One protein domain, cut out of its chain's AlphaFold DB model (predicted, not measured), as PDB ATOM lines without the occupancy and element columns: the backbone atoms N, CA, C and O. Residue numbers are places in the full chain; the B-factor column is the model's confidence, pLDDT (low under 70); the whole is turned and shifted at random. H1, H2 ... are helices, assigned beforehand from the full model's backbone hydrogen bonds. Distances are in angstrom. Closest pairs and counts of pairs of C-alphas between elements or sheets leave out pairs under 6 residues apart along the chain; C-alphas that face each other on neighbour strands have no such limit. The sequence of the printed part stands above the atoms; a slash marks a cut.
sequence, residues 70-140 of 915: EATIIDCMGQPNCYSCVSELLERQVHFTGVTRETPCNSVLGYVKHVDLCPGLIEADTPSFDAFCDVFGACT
ATOM      1  N   GLU A  70      20.506 -11.448 -43.689       55.84
ATOM      2  CA  GLU A  70      20.964 -10.152 -44.214       55.84
ATOM      3  C   GLU A  70      19.808  -9.246 -44.674       55.84
ATOM      4  O   GLU A  70      19.733  -8.082 -44.282       55.84
ATOM      5  N   ALA A  71      18.854  -9.789 -45.440       59.28
ATOM      6  CA  ALA A  71      17.701  -9.032 -45.927       59.28
ATOM      7  C   ALA A  71      16.803  -8.556 -44.772       59.28
ATOM      8  O   ALA A  71      16.402  -7.395 -44.749       59.28
ATOM      9  N   THR A  72      16.552  -9.414 -43.777       67.25
ATOM     10  CA  THR A  72      15.764  -9.026 -42.592       67.25
ATOM     11  C   THR A  72      16.474  -7.982 -41.725       67.25
ATOM     12  O   THR A  72      15.824  -7.106 -41.156       67.25
ATOM     13  N   ILE A  73      17.814  -8.005 -41.667       67.00
ATOM     14  CA  ILE A  73      18.601  -6.968 -40.986       67.00
ATOM     15  C   ILE A  73      18.451  -5.625 -41.714       67.00
ATOM     16  O   ILE A  73      18.272  -4.608 -41.050       67.00
ATOM     17  N   ILE A  74      18.429  -5.607 -43.051       61.00
ATOM     18  CA  ILE A  74      18.181  -4.389 -43.841       61.00
ATOM     19  C   ILE A  74      16.769  -3.831 -43.582       61.00
ATOM     20  O   ILE A  74      16.627  -2.629 -43.341       61.00
ATOM     21  N   ASP A  75      15.732  -4.680 -43.545       70.00
ATOM     22  CA  ASP A  75      14.369  -4.262 -43.166       70.00
ATOM     23  C   ASP A  75      14.341  -3.642 -41.747       70.00
ATOM     24  O   ASP A  75      13.706  -2.608 -41.517       70.00
ATOM     25  N   CYS A  76      15.086  -4.228 -40.801       72.19
ATOM     26  CA  CYS A  76      15.239  -3.734 -39.430       72.19
ATOM     27  C   CYS A  76      16.042  -2.423 -39.332       72.19
ATOM     28  O   CYS A  76      15.696  -1.554 -38.531       72.19
ATOM     29  N   MET A  77      17.070  -2.222 -40.166       73.56
ATOM     30  CA  MET A  77      17.815  -0.956 -40.261       73.56
ATOM     31  C   MET A  77      16.918   0.205 -40.717       73.56
ATOM     32  O   MET A  77      17.129   1.346 -40.306       73.56
ATOM     33  N   GLY A  78      15.870  -0.083 -41.497       70.12
ATOM     34  CA  GLY A  78      14.829   0.881 -41.863       70.12
ATOM     35  C   GLY A  78      13.912   1.320 -40.710       70.12
ATOM     36  O   GLY A  78      13.142   2.265 -40.886       70.12
ATOM     37  N   GLN A  79      13.974   0.672 -39.539       79.69
ATOM     38  CA  GLN A  79      13.107   0.941 -38.387       79.69
ATOM     39  C   GLN A  79      13.940   1.339 -37.152       79.69
ATOM     40  O   GLN A  79      14.653   0.503 -36.590       79.69
ATOM     41  N   PRO A  80      13.855   2.588 -36.653       73.81
ATOM     42  CA  PRO A  80      14.829   3.120 -35.693       73.81
ATOM     43  C   PRO A  80      14.856   2.375 -34.348       73.81
ATOM     44  O   PRO A  80      15.928   2.214 -33.762       73.81
ATOM     45  N   ASN A  81      13.709   1.877 -33.870       82.69
ATOM     46  CA  ASN A  81      13.647   1.099 -32.626       82.69
ATOM     47  C   ASN A  81      14.081  -0.366 -32.821       82.69
ATOM     48  O   ASN A  81      14.522  -0.991 -31.857       82.69
ATOM     49  N   CYS A  82      13.991  -0.905 -34.045       80.31
ATOM     50  CA  CYS A  82      14.533  -2.222 -34.381       80.31
ATOM     51  C   CYS A  82      16.061  -2.159 -34.452       80.31
ATOM     52  O   CYS A  82      16.739  -2.853 -33.694       80.31
ATOM     53  N   TYR A  83      16.593  -1.244 -35.272       79.75
ATOM     54  CA  TYR A  83      18.026  -0.992 -35.406       79.75
ATOM     55  C   TYR A  83      18.698  -0.773 -34.044       79.75
ATOM     56  O   TYR A  83      19.609  -1.509 -33.677       79.75
ATOM     57  N   SER A  84      18.172   0.157 -33.233       76.69
ATOM     58  CA  SER A  84      18.719   0.440 -31.898       76.69
ATOM     59  C   SER A  84      18.687  -0.764 -30.947       76.69
ATOM     60  O   SER A  84      19.490  -0.800 -30.017       76.69
ATOM     61  N   CYS A  85      17.775  -1.721 -31.139       78.06
ATOM     62  CA  CYS A  85      17.731  -2.950 -30.350       78.06
ATOM     63  C   CYS A  85      18.771  -3.969 -30.830       78.06
ATOM     64  O   CYS A  85      19.544  -4.486 -30.024       78.06
ATOM     65  N   VAL A  86      18.828  -4.233 -32.138       77.19
ATOM     66  CA  VAL A  86      19.779  -5.191 -32.721       77.19
ATOM     67  C   VAL A  86      21.224  -4.740 -32.477       77.19
ATOM     68  O   VAL A  86      22.041  -5.558 -32.055       77.19
ATOM     69  N   SER A  87      21.530  -3.444 -32.615       70.31
ATOM     70  CA  SER A  87      22.844  -2.892 -32.254       70.31
ATOM     71  C   SER A  87      23.195  -3.117 -30.778       70.31
ATOM     72  O   SER A  87      24.282  -3.610 -30.489       70.31
ATOM     73  N   GLU A  88      22.283  -2.838 -29.837       74.00
ATOM     74  CA  GLU A  88      22.542  -3.038 -28.400       74.00
ATOM     75  C   GLU A  88      22.775  -4.518 -28.040       74.00
ATOM     76  O   GLU A  88      23.611  -4.833 -27.189       74.00
ATOM     77  N   LEU A  89      22.061  -5.440 -28.690       69.81
ATOM     78  CA  LEU A  89      22.230  -6.882 -28.492       69.81
ATOM     79  C   LEU A  89      23.584  -7.381 -29.022       69.81
ATOM     80  O   LEU A  89      24.230  -8.200 -28.362       69.81
ATOM     81  N   LEU A  90      24.035  -6.857 -30.167       64.56
ATOM     82  CA  LEU A  90      25.343  -7.163 -30.755       64.56
ATOM     83  C   LEU A  90      26.495  -6.586 -29.915       64.56
ATOM     84  O   LEU A  90      27.413  -7.325 -29.558       64.56
ATOM     85  N   GLU A  91      26.421  -5.309 -29.518       63.19
ATOM     86  CA  GLU A  91      27.415  -4.659 -28.644       63.19
ATOM     87  C   GLU A  91      27.595  -5.394 -27.306       63.19
ATOM     88  O   GLU A  91      28.701  -5.473 -26.769       63.19
ATOM     89  N   ARG A  92      26.506  -5.956 -26.766       57.31
ATOM     90  CA  ARG A  92      26.495  -6.700 -25.497       57.31
ATOM     91  C   ARG A  92      26.695  -8.213 -25.655       57.31
ATOM     92  O   ARG A  92      26.608  -8.924 -24.654       57.31
ATOM     93  N   GLN A  93      26.978  -8.702 -26.867       59.81
ATOM     94  CA  GLN A  93      27.241 -10.116 -27.179       59.81
ATOM     95  C   GLN A  93      26.120 -11.070 -26.711       59.81
ATOM     96  O   GLN A  93      26.364 -12.134 -26.136       59.81
ATOM     97  N   VAL A  94      24.861 -10.680 -26.933       58.72
ATOM     98  CA  VAL A  94      23.686 -11.466 -26.530       58.72
ATOM     99  C   VAL A  94      23.390 -12.548 -27.571       58.72
ATOM    100  O   VAL A  94      22.834 -12.281 -28.630       58.72
ATOM    101  N   HIS A  95      23.753 -13.793 -27.257       54.19
ATOM    102  CA  HIS A  95      23.514 -14.947 -28.127       54.19
ATOM    103  C   HIS A  95      22.116 -15.558 -27.924       54.19
ATOM    104  O   HIS A  95      21.717 -15.847 -26.796       54.19
ATOM    105  N   PHE A  96      21.413 -15.855 -29.023       53.62
ATOM    106  CA  PHE A  96      20.120 -16.566 -29.038       53.62
ATOM    107  C   PHE A  96      20.257 -18.104 -29.113       53.62
ATOM    108  O   PHE A  96      19.346 -18.807 -29.549       53.62
ATOM    109  N   THR A  97      21.404 -18.651 -28.707       49.75
ATOM    110  CA  THR A  97      21.698 -20.087 -28.804       49.75
ATOM    111  C   THR A  97      20.824 -20.925 -27.865       49.75
ATOM    112  O   THR A  97      20.653 -20.607 -26.690       49.75
ATOM    113  N   GLY A  98      20.282 -22.033 -28.380       46.72
ATOM    114  CA  GLY A  98      19.419 -22.943 -27.615       46.72
ATOM    115  C   GLY A  98      17.937 -22.550 -27.569       46.72
ATOM    116  O   GLY A  98      17.177 -23.141 -26.802       46.72
ATOM    117  N   VAL A  99      17.512 -21.579 -28.383       51.56
ATOM    118  CA  VAL A  99      16.094 -21.257 -28.597       51.56
ATOM    119  C   VAL A  99      15.522 -22.141 -29.715       51.56
ATOM    120  O   VAL A  99      16.203 -22.442 -30.689       51.56
ATOM    121  N   THR A 100      14.271 -22.587 -29.572       54.97
ATOM    122  CA  THR A 100      13.589 -23.450 -30.563       54.97
ATOM    123  C   THR A 100      12.746 -22.640 -31.545       54.97
ATOM    124  O   THR A 100      12.249 -21.566 -31.203       54.97
ATOM    125  N   ARG A 101      12.480 -23.200 -32.730       56.31
ATOM    126  CA  ARG A 101      11.639 -22.584 -33.775       56.31
ATOM    127  C   ARG A 101      10.178 -22.352 -33.356       56.31
ATOM    128  O   ARG A 101       9.461 -21.590 -33.992       56.31
ATOM    129  N   GLU A 102       9.746 -23.003 -32.277       57.59
ATOM    130  CA  GLU A 102       8.423 -22.860 -31.660       57.59
ATOM    131  C   GLU A 102       8.344 -21.684 -30.662       57.59
ATOM    132  O   GLU A 102       7.271 -21.382 -30.141       57.59
ATOM    133  N   THR A 103       9.468 -21.021 -30.356       62.03
ATOM    134  CA  THR A 103       9.523 -19.920 -29.382       62.03
ATOM    135  C   THR A 103       9.003 -18.614 -29.994       62.03
ATOM    136  O   THR A 103       9.626 -18.084 -30.913       62.03
ATOM    137  N   PRO A 104       7.890 -18.041 -29.497       69.25
ATOM    138  CA  PRO A 104       7.297 -16.858 -30.109       69.25
ATOM    139  C   PRO A 104       8.071 -15.585 -29.734       69.25
ATOM    140  O   PRO A 104       8.377 -15.338 -28.565       69.25
ATOM    141  N   CYS A 105       8.335 -14.739 -30.734       76.75
ATOM    142  CA  CYS A 105       9.140 -13.516 -30.623       76.75
ATOM    143  C   CYS A 105       8.707 -12.562 -29.485       76.75
ATOM    144  O   CYS A 105       9.549 -11.971 -28.809       76.75
ATOM    145  N   ASN A 106       7.405 -12.460 -29.189       70.81
ATOM    146  CA  ASN A 106       6.903 -11.641 -28.076       70.81
ATOM    147  C   ASN A 106       7.465 -12.069 -26.703       70.81
ATOM    148  O   ASN A 106       7.716 -11.234 -25.837       70.81
ATOM    149  N   SER A 107       7.740 -13.361 -26.515       66.56
ATOM    150  CA  SER A 107       8.344 -13.890 -25.288       66.56
ATOM    151  C   SER A 107       9.836 -13.558 -25.204       66.56
ATOM    152  O   SER A 107      10.345 -13.324 -24.108       66.56
ATOM    153  N   VAL A 108      10.514 -13.447 -26.353       69.44
ATOM    154  CA  VAL A 108      11.893 -12.942 -26.445       69.44
ATOM    155  C   VAL A 108      11.929 -11.465 -26.049       69.44
ATOM    156  O   VAL A 108      12.686 -11.105 -25.151       69.44
ATOM    157  N   LEU A 109      11.052 -10.621 -26.609       68.81
ATOM    158  CA  LEU A 109      10.969  -9.204 -26.228       68.81
ATOM    159  C   LEU A 109      10.590  -9.014 -24.748       68.81
ATOM    160  O   LEU A 109      11.118  -8.120 -24.083       68.81
ATOM    161  N   GLY A 110       9.714  -9.866 -24.211       64.00
ATOM    162  CA  GLY A 110       9.378  -9.895 -22.786       64.00
ATOM    163  C   GLY A 110      10.585 -10.190 -21.887       64.00
ATOM    164  O   GLY A 110      10.725  -9.564 -20.836       64.00
ATOM    165  N   TYR A 111      11.482 -11.088 -22.307       62.00
ATOM    166  CA  TYR A 111      12.722 -11.387 -21.587       62.00
ATOM    167  C   TYR A 111      13.770 -10.276 -21.739       62.00
ATOM    168  O   TYR A 111      14.321  -9.823 -20.740       62.00
ATOM    169  N   VAL A 112      13.990  -9.781 -22.961       66.06
ATOM    170  CA  VAL A 112      14.908  -8.668 -23.283       66.06
ATOM    171  C   VAL A 112      14.582  -7.428 -22.435       66.06
ATOM    172  O   VAL A 112      15.465  -6.859 -21.795       66.06
ATOM    173  N   LYS A 113      13.295  -7.086 -22.287       68.06
ATOM    174  CA  LYS A 113      12.840  -6.009 -21.388       68.06
ATOM    175  C   LYS A 113      13.006  -6.302 -19.903       68.06
ATOM    176  O   LYS A 113      13.122  -5.369 -19.117       68.06
ATOM    177  N   HIS A 114      12.988  -7.568 -19.493       64.62
ATOM    178  CA  HIS A 114      13.180  -7.939 -18.090       64.62
ATOM    179  C   HIS A 114      14.634  -7.750 -17.622       64.62
ATOM    180  O   HIS A 114      14.878  -7.668 -16.420       64.62
ATOM    181  N   VAL A 115      15.583  -7.649 -18.560       67.50
ATOM    182  CA  VAL A 115      17.012  -7.407 -18.304       67.50
ATOM    183  C   VAL A 115      17.474  -5.994 -18.708       67.50
ATOM    184  O   VAL A 115      18.668  -5.774 -18.897       67.50
ATOM    185  N   ASP A 116      16.538  -5.040 -18.822       73.19
ATOM    186  CA  ASP A 116      16.772  -3.636 -19.212       73.19
ATOM    187  C   ASP A 116      17.537  -3.470 -20.550       73.19
ATOM    188  O   ASP A 116      18.376  -2.579 -20.701       73.19
ATOM    189  N   LEU A 117      17.234  -4.330 -21.532       71.12
ATOM    190  CA  LEU A 117      17.719  -4.240 -22.915       71.12
ATOM    191  C   LEU A 117      16.599  -3.811 -23.875       71.12
ATOM    192  O   LEU A 117      15.413  -4.022 -23.610       71.12
ATOM    193  N   CYS A 118      16.981  -3.221 -25.008       79.50
ATOM    194  CA  CYS A 118      16.100  -2.709 -26.058       79.50
ATOM    195  C   CYS A 118      14.945  -1.817 -25.552       79.50
ATOM    196  O   CYS A 118      13.785  -2.046 -25.915       79.50
ATOM    197  N   PRO A 119      15.211  -0.772 -24.739       74.69
ATOM    198  CA  PRO A 119      14.163   0.025 -24.095       74.69
ATOM    199  C   PRO A 119      13.227   0.757 -25.076       74.69
ATOM    200  O   PRO A 119      12.103   1.088 -24.701       74.69
ATOM    201  N   GLY A 120      13.664   1.002 -26.318       77.06
ATOM    202  CA  GLY A 120      12.843   1.615 -27.371       77.06
ATOM    203  C   GLY A 120      11.892   0.656 -28.101       77.06
ATOM    204  O   GLY A 120      10.903   1.104 -28.675       77.06
ATOM    205  N   LEU A 121      12.144  -0.659 -28.080       82.75
ATOM    206  CA  LEU A 121      11.402  -1.621 -28.899       82.75
ATOM    207  C   LEU A 121      10.104  -2.063 -28.208       82.75
ATOM    208  O   LEU A 121      10.130  -2.681 -27.143       82.75
ATOM    209  N   ILE A 122       8.937  -1.782 -28.793       81.31
ATOM    210  CA  ILE A 122       7.627  -2.072 -28.184       81.31
ATOM    211  C   ILE A 122       6.659  -2.728 -29.172       81.31
ATOM    212  O   ILE A 122       6.595  -2.336 -30.323       81.31
ATOM    213  N   GLU A 123       5.844  -3.678 -28.699       72.38
ATOM    214  CA  GLU A 123       4.841  -4.400 -29.514       72.38
ATOM    215  C   GLU A 123       3.779  -3.467 -30.137       72.38
ATOM    216  O   GLU A 123       3.113  -3.815 -31.107       72.38
ATOM    217  N   ALA A 124       3.615  -2.264 -29.570       77.56
ATOM    218  CA  ALA A 124       2.748  -1.210 -30.095       77.56
ATOM    219  C   ALA A 124       3.385  -0.397 -31.245       77.56
ATOM    220  O   ALA A 124       2.681   0.363 -31.904       77.56
ATOM    221  N   ASP A 125       4.691  -0.546 -31.474       81.75
ATOM    222  CA  ASP A 125       5.422  -0.054 -32.642       81.75
ATOM    223  C   ASP A 125       5.608  -1.228 -33.612       81.75
ATOM    224  O   ASP A 125       6.694  -1.785 -33.769       81.75
ATOM    225  N   THR A 126       4.486  -1.656 -34.193       80.31
ATOM    226  CA  THR A 126       4.384  -2.860 -35.029       80.31
ATOM    227  C   THR A 126       5.431  -2.916 -36.155       80.31
ATOM    228  O   THR A 126       6.047  -3.967 -36.282       80.31
ATOM    229  N   PRO A 127       5.751  -1.833 -36.900       81.06
ATOM    230  CA  PRO A 127       6.812  -1.874 -37.913       81.06
ATOM    231  C   PRO A 127       8.192  -2.247 -37.352       81.06
ATOM    232  O   PRO A 127       8.870  -3.098 -37.925       81.06
ATOM    233  N   SER A 128       8.604  -1.659 -36.223       81.00
ATOM    234  CA  SER A 128       9.882  -2.003 -35.580       81.00
ATOM    235  C   SER A 128       9.859  -3.389 -34.936       81.00
ATOM    236  O   SER A 128      10.881  -4.069 -34.905       81.00
ATOM    237  N   PHE A 129       8.715  -3.799 -34.383       82.25
ATOM    238  CA  PHE A 129       8.566  -5.089 -33.716       82.25
ATOM    239  C   PHE A 129       8.563  -6.257 -34.702       82.25
ATOM    240  O   PHE A 129       9.309  -7.212 -34.499       82.25
ATOM    241  N   ASP A 130       7.792  -6.161 -35.784       82.19
ATOM    242  CA  ASP A 130       7.703  -7.210 -36.798       82.19
ATOM    243  C   ASP A 130       9.065  -7.389 -37.495       82.19
ATOM    244  O   ASP A 130       9.561  -8.510 -37.572       82.19
ATOM    245  N   ALA A 131       9.750  -6.293 -37.856       80.50
ATOM    246  CA  ALA A 131      11.102  -6.348 -38.422       80.50
ATOM    247  C   ALA A 131      12.140  -6.970 -37.459       80.50
ATOM    248  O   ALA A 131      13.042  -7.687 -37.892       80.50
ATOM    249  N   PHE A 132      12.002  -6.759 -36.143       85.00
ATOM    250  CA  PHE A 132      12.843  -7.432 -35.144       85.00
ATOM    251  C   PHE A 132      12.545  -8.936 -35.073       85.00
ATOM    252  O   PHE A 132      13.459  -9.748 -34.923       85.00
ATOM    253  N   CYS A 133      11.274  -9.321 -35.198       82.00
ATOM    254  CA  CYS A 133      10.869 -10.721 -35.231       82.00
ATOM    255  C   CYS A 133      11.320 -11.440 -36.508       82.00
ATOM    256  O   CYS A 133      11.691 -12.611 -36.422       82.00
ATOM    257  N   ASP A 134      11.360 -10.750 -37.650       81.25
ATOM    258  CA  ASP A 134      11.920 -11.272 -38.899       81.25
ATOM    259  C   ASP A 134      13.433 -11.526 -38.762       81.25
ATOM    260  O   ASP A 134      13.890 -12.630 -39.064       81.25
ATOM    261  N   VAL A 135      14.197 -10.577 -38.195       76.75
ATOM    262  CA  VAL A 135      15.624 -10.782 -37.852       76.75
ATOM    263  C   VAL A 135      15.801 -11.976 -36.917       76.75
ATOM    264  O   VAL A 135      16.608 -12.865 -37.186       76.75
ATOM    265  N   PHE A 136      15.027 -12.048 -35.833       76.81
ATOM    266  CA  PHE A 136      15.095 -13.167 -34.894       76.81
ATOM    267  C   PHE A 136      14.772 -14.518 -35.569       76.81
ATOM    268  O   PHE A 136      15.444 -15.514 -35.298       76.81
ATOM    269  N   GLY A 137      13.786 -14.559 -36.470       71.62
ATOM    270  CA  GLY A 137      13.368 -15.768 -37.186       71.62
ATOM    271  C   GLY A 137      14.306 -16.213 -38.316       71.62
ATOM    272  O   GLY A 137      14.343 -17.405 -38.628       71.62
ATOM    273  N   ALA A 138      15.063 -15.291 -38.917       72.19
ATOM    274  CA  ALA A 138      15.987 -15.573 -40.020       72.19
ATOM    275  C   ALA A 138      17.457 -15.732 -39.587       72.19
ATOM    276  O   ALA A 138      18.209 -16.422 -40.275       72.19
ATOM    277  N   CYS A 139      17.869 -15.128 -38.466       67.88
ATOM    278  CA  CYS A 139      19.261 -15.111 -37.992       67.88
ATOM    279  C   CYS A 139      19.553 -16.038 -36.792       67.88
ATOM    280  O   CYS A 139      20.700 -16.106 -36.348       67.88
ATOM    281  N   THR A 140      18.557 -16.740 -36.235       68.69
ATOM    282  CA  THR A 140      18.763 -17.686 -35.118       68.69
ATOM    283  C   THR A 140      19.046 -19.101 -35.630       68.69
ATOM    284  O   THR A 140      18.276 -19.645 -36.419       68.69
TER     285      THR A 140
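This is residues 70 to 140 of the 915 residues of the protein "Hypothetical protein" of Corethron hystrix (UniProt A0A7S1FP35). H4 is the middle of a small cluster: H1 beside it, H2 meeting its first half, H3 crosswise near it. 71 residues are printed with four named helices, H1 to H4, all helix. Compact, radius of gyration of the C-alphas 10.9 A, it spans 28 by 26 by 24 A.

H1, residues 70 to 77, touches H4, residues 126 to 139, opposite ways at a shallow tilt of 26 degrees, closest C-alphas Cys 76 and Ala 131, 5.0 A. H4's residues 128 to 132 alone touch H2, residues 80 to 91, closest C-alphas Cys 82 and Ser 128, 4.8 A. H3, residues 105 to 114, is close to H4 but not clearly touching, about perpendicular at 78 degrees. Each helix has every O i to N i+4 pair within hydrogen-bond range.

Find C-alpha 70 at (20.964, -10.152, -44.214); H4 runs 19.5 A to C-alpha 139 at (19.261, -15.111, -37.992).

The printed part has no cut; H3's two links are long; 32 residues are under pLDDT 70.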